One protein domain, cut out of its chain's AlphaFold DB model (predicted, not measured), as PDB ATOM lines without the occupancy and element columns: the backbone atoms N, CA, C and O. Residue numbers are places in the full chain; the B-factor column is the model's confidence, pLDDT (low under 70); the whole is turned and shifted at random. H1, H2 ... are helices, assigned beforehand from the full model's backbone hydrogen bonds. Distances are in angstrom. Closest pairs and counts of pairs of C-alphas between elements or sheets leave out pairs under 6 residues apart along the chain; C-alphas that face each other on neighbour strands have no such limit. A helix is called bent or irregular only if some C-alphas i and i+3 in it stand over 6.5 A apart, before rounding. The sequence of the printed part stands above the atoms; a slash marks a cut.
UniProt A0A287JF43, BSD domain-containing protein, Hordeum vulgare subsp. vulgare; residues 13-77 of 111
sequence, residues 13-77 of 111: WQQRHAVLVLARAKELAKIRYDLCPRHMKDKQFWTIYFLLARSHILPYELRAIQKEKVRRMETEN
ATOM      1  N   TRP A  13     -17.441 -30.812  36.769       93.62
ATOM      2  CA  TRP A  13     -16.971 -29.854  35.776       93.62
ATOM      3  C   TRP A  13     -17.316 -30.303  34.352       93.62
ATOM      4  O   TRP A  13     -17.829 -29.503  33.568       93.62
ATOM      5  N   GLN A  14     -17.100 -31.578  34.027       94.12
ATOM      6  CA  GLN A  14     -17.441 -32.143  32.721       94.12
ATOM      7  C   GLN A  14     -18.950 -32.115  32.461       94.12
ATOM      8  O   GLN A  14     -19.364 -31.806  31.346       94.12
ATOM      9  N   GLN A  15     -19.785 -32.357  33.473       94.31
ATOM     10  CA  GLN A  15     -21.239 -32.227  33.354       94.31
ATOM     11  C   GLN A  15     -21.646 -30.786  33.017       94.31
ATOM     12  O   GLN A  15     -22.398 -30.558  32.068       94.31
ATOM     13  N   ARG A  16     -21.102 -29.795  33.737       94.88
ATOM     14  CA  ARG A  16     -21.350 -28.372  33.439       94.88
ATOM     15  C   ARG A  16     -20.873 -28.001  32.037       94.88
ATOM     16  O   ARG A  16     -21.590 -27.320  31.305       94.88
ATOM     17  N   HIS A  17     -19.689 -28.469  31.648       95.81
ATOM     18  CA  HIS A  17     -19.144 -28.247  30.311       95.81
ATOM     19  C   HIS A  17     -20.046 -28.852  29.232       95.81
ATOM     20  O   HIS A  17     -20.367 -28.174  28.262       95.81
ATOM     21  N   ALA A  18     -20.531 -30.079  29.424       95.38
ATOM     22  CA  ALA A  18     -21.452 -30.739  28.501       95.38
ATOM     23  C   ALA A  18     -22.736 -29.921  28.286       95.38
ATOM     24  O   ALA A  18     -23.130 -29.695  27.142       95.38
ATOM     25  N   VAL A  19     -23.345 -29.404  29.358       96.19
ATOM     26  CA  VAL A  19     -24.531 -28.531  29.261       96.19
ATOM     27  C   VAL A  19     -24.229 -27.274  28.441       96.19
ATOM     28  O   VAL A  19     -24.995 -26.926  27.540       96.19
ATOM     29  N   LEU A  20     -23.097 -26.614  28.701       96.38
ATOM     30  CA  LEU A  20     -22.688 -25.421  27.953       96.38
ATOM     31  C   LEU A  20     -22.460 -25.724  26.472       96.38
ATOM     32  O   LEU A  20     -22.886 -24.957  25.610       96.38
ATOM     33  N   VAL A  21     -21.816 -26.849  26.171       96.00
ATOM     34  CA  VAL A  21     -21.569 -27.284  24.798       96.00
ATOM     35  C   VAL A  21     -22.884 -27.545  24.076       96.00
ATOM     36  O   VAL A  21     -23.063 -27.025  22.981       96.00
ATOM     37  N   LEU A  22     -23.829 -28.271  24.678       95.56
ATOM     38  CA  LEU A  22     -25.138 -28.512  24.059       95.56
ATOM     39  C   LEU A  22     -25.916 -27.209  23.819       95.56
ATOM     40  O   LEU A  22     -26.592 -27.081  22.801       95.56
ATOM     41  N   ALA A  23     -25.804 -26.235  24.725       96.25
ATOM     42  CA  ALA A  23     -26.466 -24.940  24.583       96.25
ATOM     43  C   ALA A  23     -25.851 -24.066  23.475       96.25
ATOM     44  O   ALA A  23     -26.557 -23.286  22.833       96.25
ATOM     45  N   ARG A  24     -24.534 -24.163  23.255       95.75
ATOM     46  CA  ARG A  24     -23.798 -23.317  22.298       95.75
ATOM     47  C   ARG A  24     -23.617 -23.968  20.926       95.75
ATOM     48  O   ARG A  24     -23.628 -23.262  19.924       95.75
ATOM     49  N   ALA A  25     -23.483 -25.289  20.869       95.62
ATOM     50  CA  ALA A  25     -23.251 -26.066  19.657       95.62
ATOM     51  C   ALA A  25     -24.485 -26.919  19.326       95.62
ATOM     52  O   ALA A  25     -24.538 -28.117  19.615       95.62
ATOM     53  N   LYS A  26     -25.482 -26.288  18.691       95.19
ATOM     54  CA  LYS A  26     -26.753 -26.935  18.317       95.19
ATOM     55  C   LYS A  26     -26.555 -28.162  17.420       95.19
ATOM     56  O   LYS A  26     -27.229 -29.167  17.618       95.19
ATOM     57  N   GLU A  27     -25.580 -28.117  16.513       96.19
ATOM     58  CA  GLU A  27     -25.218 -29.262  15.665       96.19
ATOM     59  C   GLU A  27     -24.755 -30.465  16.492       96.19
ATOM     60  O   GLU A  27     -25.169 -31.594  16.244       96.19
ATOM     61  N   LEU A  28     -23.961 -30.233  17.542       94.94
ATOM     62  CA  LEU A  28     -23.518 -31.312  18.420       94.94
ATOM     63  C   LEU A  28     -24.690 -31.900  19.216       94.94
ATOM     64  O   LEU A  28     -24.766 -33.113  19.403       94.94
ATOM     65  N   ALA A  29     -25.624 -31.050  19.654       95.12
ATOM     66  CA  ALA A  29     -26.839 -31.505  20.320       95.12
ATOM     67  C   ALA A  29     -27.706 -32.374  19.398       95.12
ATOM     68  O   ALA A  29     -28.197 -33.415  19.840       95.12
ATOM     69  N   LYS A  30     -27.835 -31.993  18.122       95.12
ATOM     70  CA  LYS A  30     -28.534 -32.784  17.104       95.12
ATOM     71  C   LYS A  30     -27.851 -34.132  16.874       95.12
ATOM     72  O   LYS A  30     -28.510 -35.161  16.958       95.12
ATOM     73  N   ILE A  31     -26.531 -34.146  16.672       94.19
ATOM     74  CA  ILE A  31     -25.762 -35.389  16.493       94.19
ATOM     75  C   ILE A  31     -25.962 -36.327  17.691       94.19
ATOM     76  O   ILE A  31     -26.176 -37.523  17.505       94.19
ATOM     77  N   ARG A  32     -25.944 -35.800  18.923       94.62
ATOM     78  CA  ARG A  32     -26.213 -36.603  20.125       94.62
ATOM     79  C   ARG A  32     -27.615 -37.209  20.101       94.62
ATOM     80  O   ARG A  32     -27.762 -38.379  20.429       94.62
ATOM     81  N   TYR A  33     -28.624 -36.425  19.726       94.25
ATOM     82  CA  TYR A  33     -30.006 -36.896  19.636       94.25
ATOM     83  C   TYR A  33     -30.179 -37.996  18.577       94.25
ATOM     84  O   TYR A  33     -30.866 -38.981  18.822       94.25
ATOM     85  N   ASP A  34     -29.505 -37.869  17.432       93.75
ATOM     86  CA  ASP A  34     -29.582 -38.852  16.344       93.75
ATOM     87  C   ASP A  34     -28.813 -40.152  16.679       93.75
ATOM     88  O   ASP A  34     -29.206 -41.257  16.284       93.75
ATOM     89  N   LEU A  35     -27.707 -40.046  17.425       92.00
ATOM     90  CA  LEU A  35     -26.876 -41.191  17.808       92.00
ATOM     91  C   LEU A  35     -27.395 -41.930  19.049       92.00
ATOM     92  O   LEU A  35     -27.315 -43.162  19.101       92.00
ATOM     93  N   CYS A  36     -27.927 -41.223  20.046       86.94
ATOM     94  CA  CYS A  36     -28.328 -41.806  21.326       86.94
ATOM     95  C   CYS A  36     -29.855 -42.001  21.426       86.94
ATOM     96  O   CYS A  36     -30.600 -41.074  21.128       86.94
ATOM     97  N   PRO A  37     -30.360 -43.152  21.920       83.44
ATOM     98  CA  PRO A  37     -29.631 -44.339  22.383       83.44
ATOM     99  C   PRO A  37     -29.429 -45.412  21.298       83.44
ATOM    100  O   PRO A  37     -28.889 -46.475  21.591       83.44
ATOM    101  N   ARG A  38     -29.901 -45.175  20.066       89.94
ATOM    102  CA  ARG A  38     -29.997 -46.210  19.021       89.94
ATOM    103  C   ARG A  38     -28.637 -46.778  18.603       89.94
ATOM    104  O   ARG A  38     -28.542 -47.973  18.353       89.94
ATOM    105  N   HIS A  39     -27.610 -45.935  18.535       89.44
ATOM    106  CA  HIS A  39     -26.276 -46.304  18.056       89.44
ATOM    107  C   HIS A  39     -25.235 -46.322  19.178       89.44
ATOM    108  O   HIS A  39     -24.290 -47.108  19.130       89.44
ATOM    109  N   MET A  40     -25.391 -45.473  20.196       91.56
ATOM    110  CA  MET A  40     -24.478 -45.424  21.338       91.56
ATOM    111  C   MET A  40     -25.158 -44.898  22.602       91.56
ATOM    112  O   MET A  40     -26.163 -44.191  22.540       91.56
ATOM    113  N   LYS A  41     -24.593 -45.218  23.771       90.31
ATOM    114  CA  LYS A  41     -25.049 -44.647  25.049       90.31
ATOM    115  C   LYS A  41     -24.533 -43.215  25.205       90.31
ATOM    116  O   LYS A  41     -23.388 -42.937  24.852       90.31
ATOM    117  N   ASP A  42     -25.301 -42.355  25.878       90.44
ATOM    118  CA  ASP A  42     -24.893 -40.975  26.205       90.44
ATOM    119  C   ASP A  42     -23.504 -40.907  26.863       90.44
ATOM    120  O   ASP A  42     -22.669 -40.078  26.508       90.44
ATOM    121  N   LYS A  43     -23.201 -41.844  27.768       89.88
ATOM    122  CA  LYS A  43     -21.881 -41.946  28.408       89.88
ATOM    123  C   LYS A  43     -20.743 -42.148  27.404       89.88
ATOM    124  O   LYS A  43     -19.669 -41.566  27.557       89.88
ATOM    125  N   GLN A  44     -20.963 -42.978  26.386       90.94
ATOM    126  CA  GLN A  44     -19.965 -43.227  25.346       90.94
ATOM    127  C   GLN A  44     -19.777 -41.988  24.473       90.94
ATOM    128  O   GLN A  44     -18.639 -41.643  24.167       90.94
ATOM    129  N   PHE A  45     -20.865 -41.283  24.146       93.94
ATOM    130  CA  PHE A  45     -20.814 -40.046  23.365       93.94
ATOM    131  C   PHE A  45     -19.913 -39.014  24.041       93.94
ATOM    132  O   PHE A  45     -18.963 -38.513  23.436       93.94
ATOM    133  N   TRP A  46     -20.144 -38.773  25.332       94.62
ATOM    134  CA  TRP A  46     -19.342 -37.819  26.089       94.62
ATOM    135  C   TRP A  46     -17.897 -38.274  26.280       94.62
ATOM    136  O   TRP A  46     -16.994 -37.451  26.186       94.62
ATOM    137  N   THR A  47     -17.651 -39.572  26.472       92.69
ATOM    138  CA  THR A  47     -16.281 -40.102  26.577       92.69
ATOM    139  C   THR A  47     -15.477 -39.809  25.308       92.69
ATOM    140  O   THR A  47     -14.350 -39.324  25.393       92.69
ATOM    141  N   ILE A  48     -16.064 -40.051  24.132       93.38
ATOM    142  CA  ILE A  48     -15.424 -39.752  22.844       93.38
ATOM    143  C   ILE A  48     -15.236 -38.240  22.685       93.38
ATOM    144  O   ILE A  48     -14.142 -37.799  22.342       93.38
ATOM    145  N   TYR A  49     -16.255 -37.436  23.002       95.25
ATOM    146  CA  TYR A  49     -16.159 -35.977  22.950       95.25
ATOM    147  C   TYR A  49     -14.990 -35.438  23.793       95.25
ATOM    148  O   TYR A  49     -14.148 -34.703  23.278       95.25
ATOM    149  N   PHE A  50     -14.901 -35.826  25.070       94.31
ATOM    150  CA  PHE A  50     -13.847 -35.348  25.971       94.31
ATOM    151  C   PHE A  50     -12.465 -35.874  25.594       94.31
ATOM    152  O   PHE A  50     -11.474 -35.187  25.836       94.31
ATOM    153  N   LEU A  51     -12.387 -37.055  24.978       93.81
ATOM    154  CA  LEU A  51     -11.137 -37.565  24.427       93.81
ATOM    155  C   LEU A  51     -10.656 -36.697  23.256       93.81
ATOM    156  O   LEU A  51      -9.501 -36.275  23.252       93.81
ATOM    157  N   LEU A  52     -11.542 -36.390  22.305       95.06
ATOM    158  CA  LEU A  52     -11.213 -35.586  21.123       95.06
ATOM    159  C   LEU A  52     -10.902 -34.129  21.479       95.06
ATOM    160  O   LEU A  52      -9.953 -33.547  20.966       95.06
ATOM    161  N   ALA A  53     -11.672 -33.541  22.392       94.38
ATOM    162  CA  ALA A  53     -11.524 -32.145  22.787       94.38
ATOM    163  C   ALA A  53     -10.523 -31.934  23.941       94.38
ATOM    164  O   ALA A  53     -10.378 -30.812  24.432       94.38
ATOM    165  N   ARG A  54      -9.810 -32.985  24.378       92.44
ATOM    166  CA  ARG A  54      -8.933 -32.956  25.560       92.44
ATOM    167  C   ARG A  54      -7.922 -31.813  25.526       92.44
ATOM    168  O   ARG A  54      -7.776 -31.123  26.529       92.44
ATOM    169  N   SER A  55      -7.255 -31.586  24.396       93.75
ATOM    170  CA  SER A  55      -6.256 -30.515  24.237       93.75
ATOM    171  C   SER A  55      -6.825 -29.123  24.525       93.75
ATOM    172  O   SER A  55      -6.148 -28.285  25.115       93.75
ATOM    173  N   HIS A  56      -8.085 -28.890  24.160       93.38
ATOM    174  CA  HIS A  56      -8.769 -27.618  24.368       93.38
ATOM    175  C   HIS A  56      -9.364 -27.499  25.771       93.38
ATOM    176  O   HIS A  56      -9.431 -26.405  26.318       93.38
ATOM    177  N   ILE A  57      -9.790 -28.616  26.357       93.75
ATOM    178  CA  ILE A  57     -10.548 -28.679  27.612       93.75
ATOM    179  C   ILE A  57      -9.624 -28.715  28.839       93.75
ATOM    180  O   ILE A  57      -9.903 -28.041  29.834       93.75
ATOM    181  N   LEU A  58      -8.498 -29.431  28.757       93.12
ATOM    182  CA  LEU A  58      -7.566 -29.663  29.867       93.12
ATOM    183  C   LEU A  58      -7.156 -28.394  30.646       93.12
ATOM    184  O   LEU A  58      -7.213 -28.425  31.878       93.12
ATOM    185  N   PRO A  59      -6.786 -27.260  30.010       93.44
ATOM    186  CA  PRO A  59      -6.402 -26.064  30.764       93.44
ATOM    187  C   PRO A  59      -7.570 -25.441  31.544       93.44
ATOM    188  O   PRO A  59      -7.350 -24.737  32.530       93.44
ATOM    189  N   TYR A  60      -8.818 -25.649  31.124       94.06
ATOM    190  CA  TYR A  60      -9.995 -25.147  31.841       94.06
ATOM    191  C   TYR A  60     -10.393 -26.080  32.983       94.06
ATOM    192  O   TYR A  60     -10.689 -25.600  34.076       94.06
ATOM    193  N   GLU A  61     -10.326 -27.390  32.751       92.25
ATOM    194  CA  GLU A  61     -10.576 -28.406  33.776       92.25
ATOM    195  C   GLU A  61      -9.581 -28.267  34.937       92.25
ATOM    196  O   GLU A  61      -9.987 -28.190  36.097       92.25
ATOM    197  N   LEU A  62      -8.283 -28.110  34.640       92.88
ATOM    198  CA  LEU A  62      -7.257 -27.926  35.669       92.88
ATOM    199  C   LEU A  62      -7.501 -26.664  36.508       92.88
ATOM    200  O   LEU A  62      -7.435 -26.716  37.738       92.88
ATOM    201  N   ARG A  63      -7.847 -25.547  35.857       93.50
ATOM    202  CA  ARG A  63      -8.185 -24.294  36.547       93.50
ATOM    203  C   ARG A  63      -9.419 -24.444  37.432       93.50
ATOM    204  O   ARG A  63      -9.452 -23.879  38.523       93.50
ATOM    205  N   ALA A  64     -10.429 -25.191  36.994       91.12
ATOM    206  CA  ALA A  64     -11.614 -25.446  37.804       91.12
ATOM    207  C   ALA A  64     -11.294 -26.297  39.040       91.12
ATOM    208  O   ALA A  64     -11.729 -25.955  40.138       91.12
ATOM    209  N   ILE A  65     -10.475 -27.341  38.883       91.00
ATOM    210  CA  ILE A  65     -10.018 -28.183  39.998       91.00
ATOM    211  C   ILE A  65      -9.207 -27.358  41.006       91.00
ATOM    212  O   ILE A  65      -9.403 -27.492  42.210       91.00
ATOM    213  N   GLN A  66      -8.311 -26.488  40.537       91.50
ATOM    214  CA  GLN A  66      -7.529 -25.607  41.412       91.50
ATOM    215  C   GLN A  66      -8.419 -24.647  42.205       91.50
ATOM    216  O   GLN A  66      -8.273 -24.550  43.421       91.50
ATOM    217  N   LYS A  67      -9.375 -23.985  41.540       90.12
ATOM    218  CA  LYS A  67     -10.337 -23.093  42.206       90.12
ATOM    219  C   LYS A  67     -11.152 -23.823  43.270       90.12
ATOM    220  O   LYS A  67     -11.349 -23.296  44.359       90.12
ATOM    221  N   GLU A  68     -11.583 -25.046  42.974       89.12
ATOM    222  CA  GLU A  68     -12.328 -25.868  43.925       89.12
ATOM    223  C   GLU A  68     -11.486 -26.249  45.149       89.12
ATOM    224  O   GLU A  68     -11.986 -26.219  46.272       89.12
ATOM    225  N   LYS A  69     -10.197 -26.558  44.956       87.00
ATOM    226  CA  LYS A  69      -9.270 -26.843  46.061       87.00
ATOM    227  C   LYS A  69      -9.086 -25.638  46.983       87.00
ATOM    228  O   LYS A  69      -9.160 -25.807  48.194       87.00
ATOM    229  N   VAL A  70      -8.887 -24.444  46.420       89.19
ATOM    230  CA  VAL A  70      -8.753 -23.202  47.204       89.19
ATOM    231  C   VAL A  70     -10.018 -22.948  48.024       89.19
ATOM    232  O   VAL A  70      -9.936 -22.792  49.239       89.19
ATOM    233  N   ARG A  71     -11.193 -23.033  47.386       88.12
ATOM    234  CA  ARG A  71     -12.495 -22.859  48.051       88.12
ATOM    235  C   ARG A  71     -12.681 -23.809  49.240       88.12
ATOM    236  O   ARG A  71     -13.237 -23.419  50.259       88.12
ATOM    237  N   ARG A  72     -12.217 -25.058  49.123       83.81
ATOM    238  CA  ARG A  72     -12.297 -26.046  50.214       83.81
ATOM    239  C   ARG A  72     -11.393 -25.693  51.391       83.81
ATOM    240  O   ARG A  72     -11.855 -25.746  52.528       83.81
ATOM    241  N   MET A  73     -10.158 -25.268  51.123       78.62
ATOM    242  CA  MET A  73      -9.219 -24.850  52.173       78.62
ATOM    243  C   MET A  73      -9.749 -23.655  52.977       78.62
ATOM    244  O   MET A  73      -9.616 -23.630  54.198       78.62
ATOM    245  N   GLU A  74     -10.409 -22.698  52.319       73.50
ATOM    246  CA  GLU A  74     -11.058 -21.557  52.985       73.50
ATOM    247  C   GLU A  74     -12.184 -22.006  53.934       73.50
ATOM    248  O   GLU A  74     -12.305 -21.489  55.043       73.50
ATOM    249  N   THR A  75     -12.978 -23.007  53.536       71.50
ATOM    250  CA  THR A  75     -14.085 -23.524  54.358       71.50
ATOM    251  C   THR A  75     -13.645 -24.442  55.502       71.50
ATOM    252  O   THR A  75     -14.329 -24.514  56.521       71.50
ATOM    253  N   GLU A  76     -12.510 -25.132  55.369       60.94
ATOM    254  CA  GLU A  76     -11.980 -26.033  56.405       60.94
ATOM    255  C   GLU A  76     -11.194 -25.270  57.486       60.94
ATOM    256  O   GLU A  76     -11.291 -25.605  58.666       60.94
ATOM    257  N   ASN A  77     -10.507 -24.178  57.124       57.59
ATOM    258  CA  ASN A  77      -9.785 -23.320  58.074       57.59
ATOM    259  C   ASN A  77     -10.713 -22.481  58.985       57.59
ATOM    260  O   ASN A  77     -10.271 -21.930  59.991       57.59
TER     261      ASN A  77
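Overview. This is residues 13 to 77 of the 111 residues of the protein "BSD domain-containing protein" of Hordeum vulgare subsp. vulgare (UniProt A0A287JF43). A long helix, H4, reaches out of a small, loose body made by three shorter helices, H1, H2 and H3, and by residues 57 to 65 of H4; its residues 66 to 76 stick out as an arm that makes much of the length, and residues 51 to 56, where H3 gives way to H4, stand free as well. In the body H1 and H2 meet at a corner, H3 comes back near both of them and runs crosswise to H1, and H4 leaves the end of H3 at another corner and passes the first residues of H1. The printed part has 65 residues with four named helices, H1, H2, H3 and H4 in that order, and no named strand; the class is all helix. The whole is loose, with a radius of gyration of the C-alphas of 15.0 A, and spans 49 by 21 by 19 A.

Arrangement. H4, residues 54 to 76, only just touches H1, residues 13 to 24, with 3 pairs of C-alphas within 8 A. They touch with residues 61 to 64 of H4 and residues 13 to 14 of H1 alone; the closest C-alphas are those of Trp 13 and Glu 61, 6.9 A apart. The two run opposite ways at a steep tilt of 52 degrees. H3, residues 42 to 52, is close to H4 but not clearly touching, about perpendicular at 73 degrees; the closest C-alphas, of Phe 50 and Ile 57, are 7.6 A apart. H3 is also close to H1 but not clearly touching, about perpendicular at 89 degrees, with the C-alphas of Ala 18 and Trp 46 closest at 7.8 A. H2, residues 26 to 35, touches H1 only at the corner by their link, where residues 21 to 23 of H1 alone take part; the closest C-alphas, of Leu 22 and Ala 29, are 5.1 A apart. Their lines are only just about perpendicular, at 72 degrees. H2 and H3 are close but not clearly touching, with the C-alphas of Arg 32 and Phe 45 closest at 7.2 A. H2 and H4 are apart. In H1, H2 and H3 every O i to N i+4 pair is within hydrogen-bond range; in H4 it is 17 of 19.

Along the chain. H4 is 31.8 A long, from C-alpha 54 at (-8.933, -32.956, 25.560) to C-alpha 76 at (-11.980, -26.033, 56.405). It is irregular, but only just: C-alphas 56 and 59 are 7.0 A apart. H1 begins with C-alpha 13 at (-16.971, -29.854, 35.776) and is 16.5 A long, H2 14.3 A and H3 15.6 A.

Size, cuts and confidence. The C-alphas farthest apart, of Arg 38 and Asn 77, are 49.6 A from each other. The printed part has no cut. The links H1 to H2 and H3 to H4 are tight, and H2 to H3 is short. The mean pLDDT of the printed part is 90.9, and residues 76 to 77 are under 70.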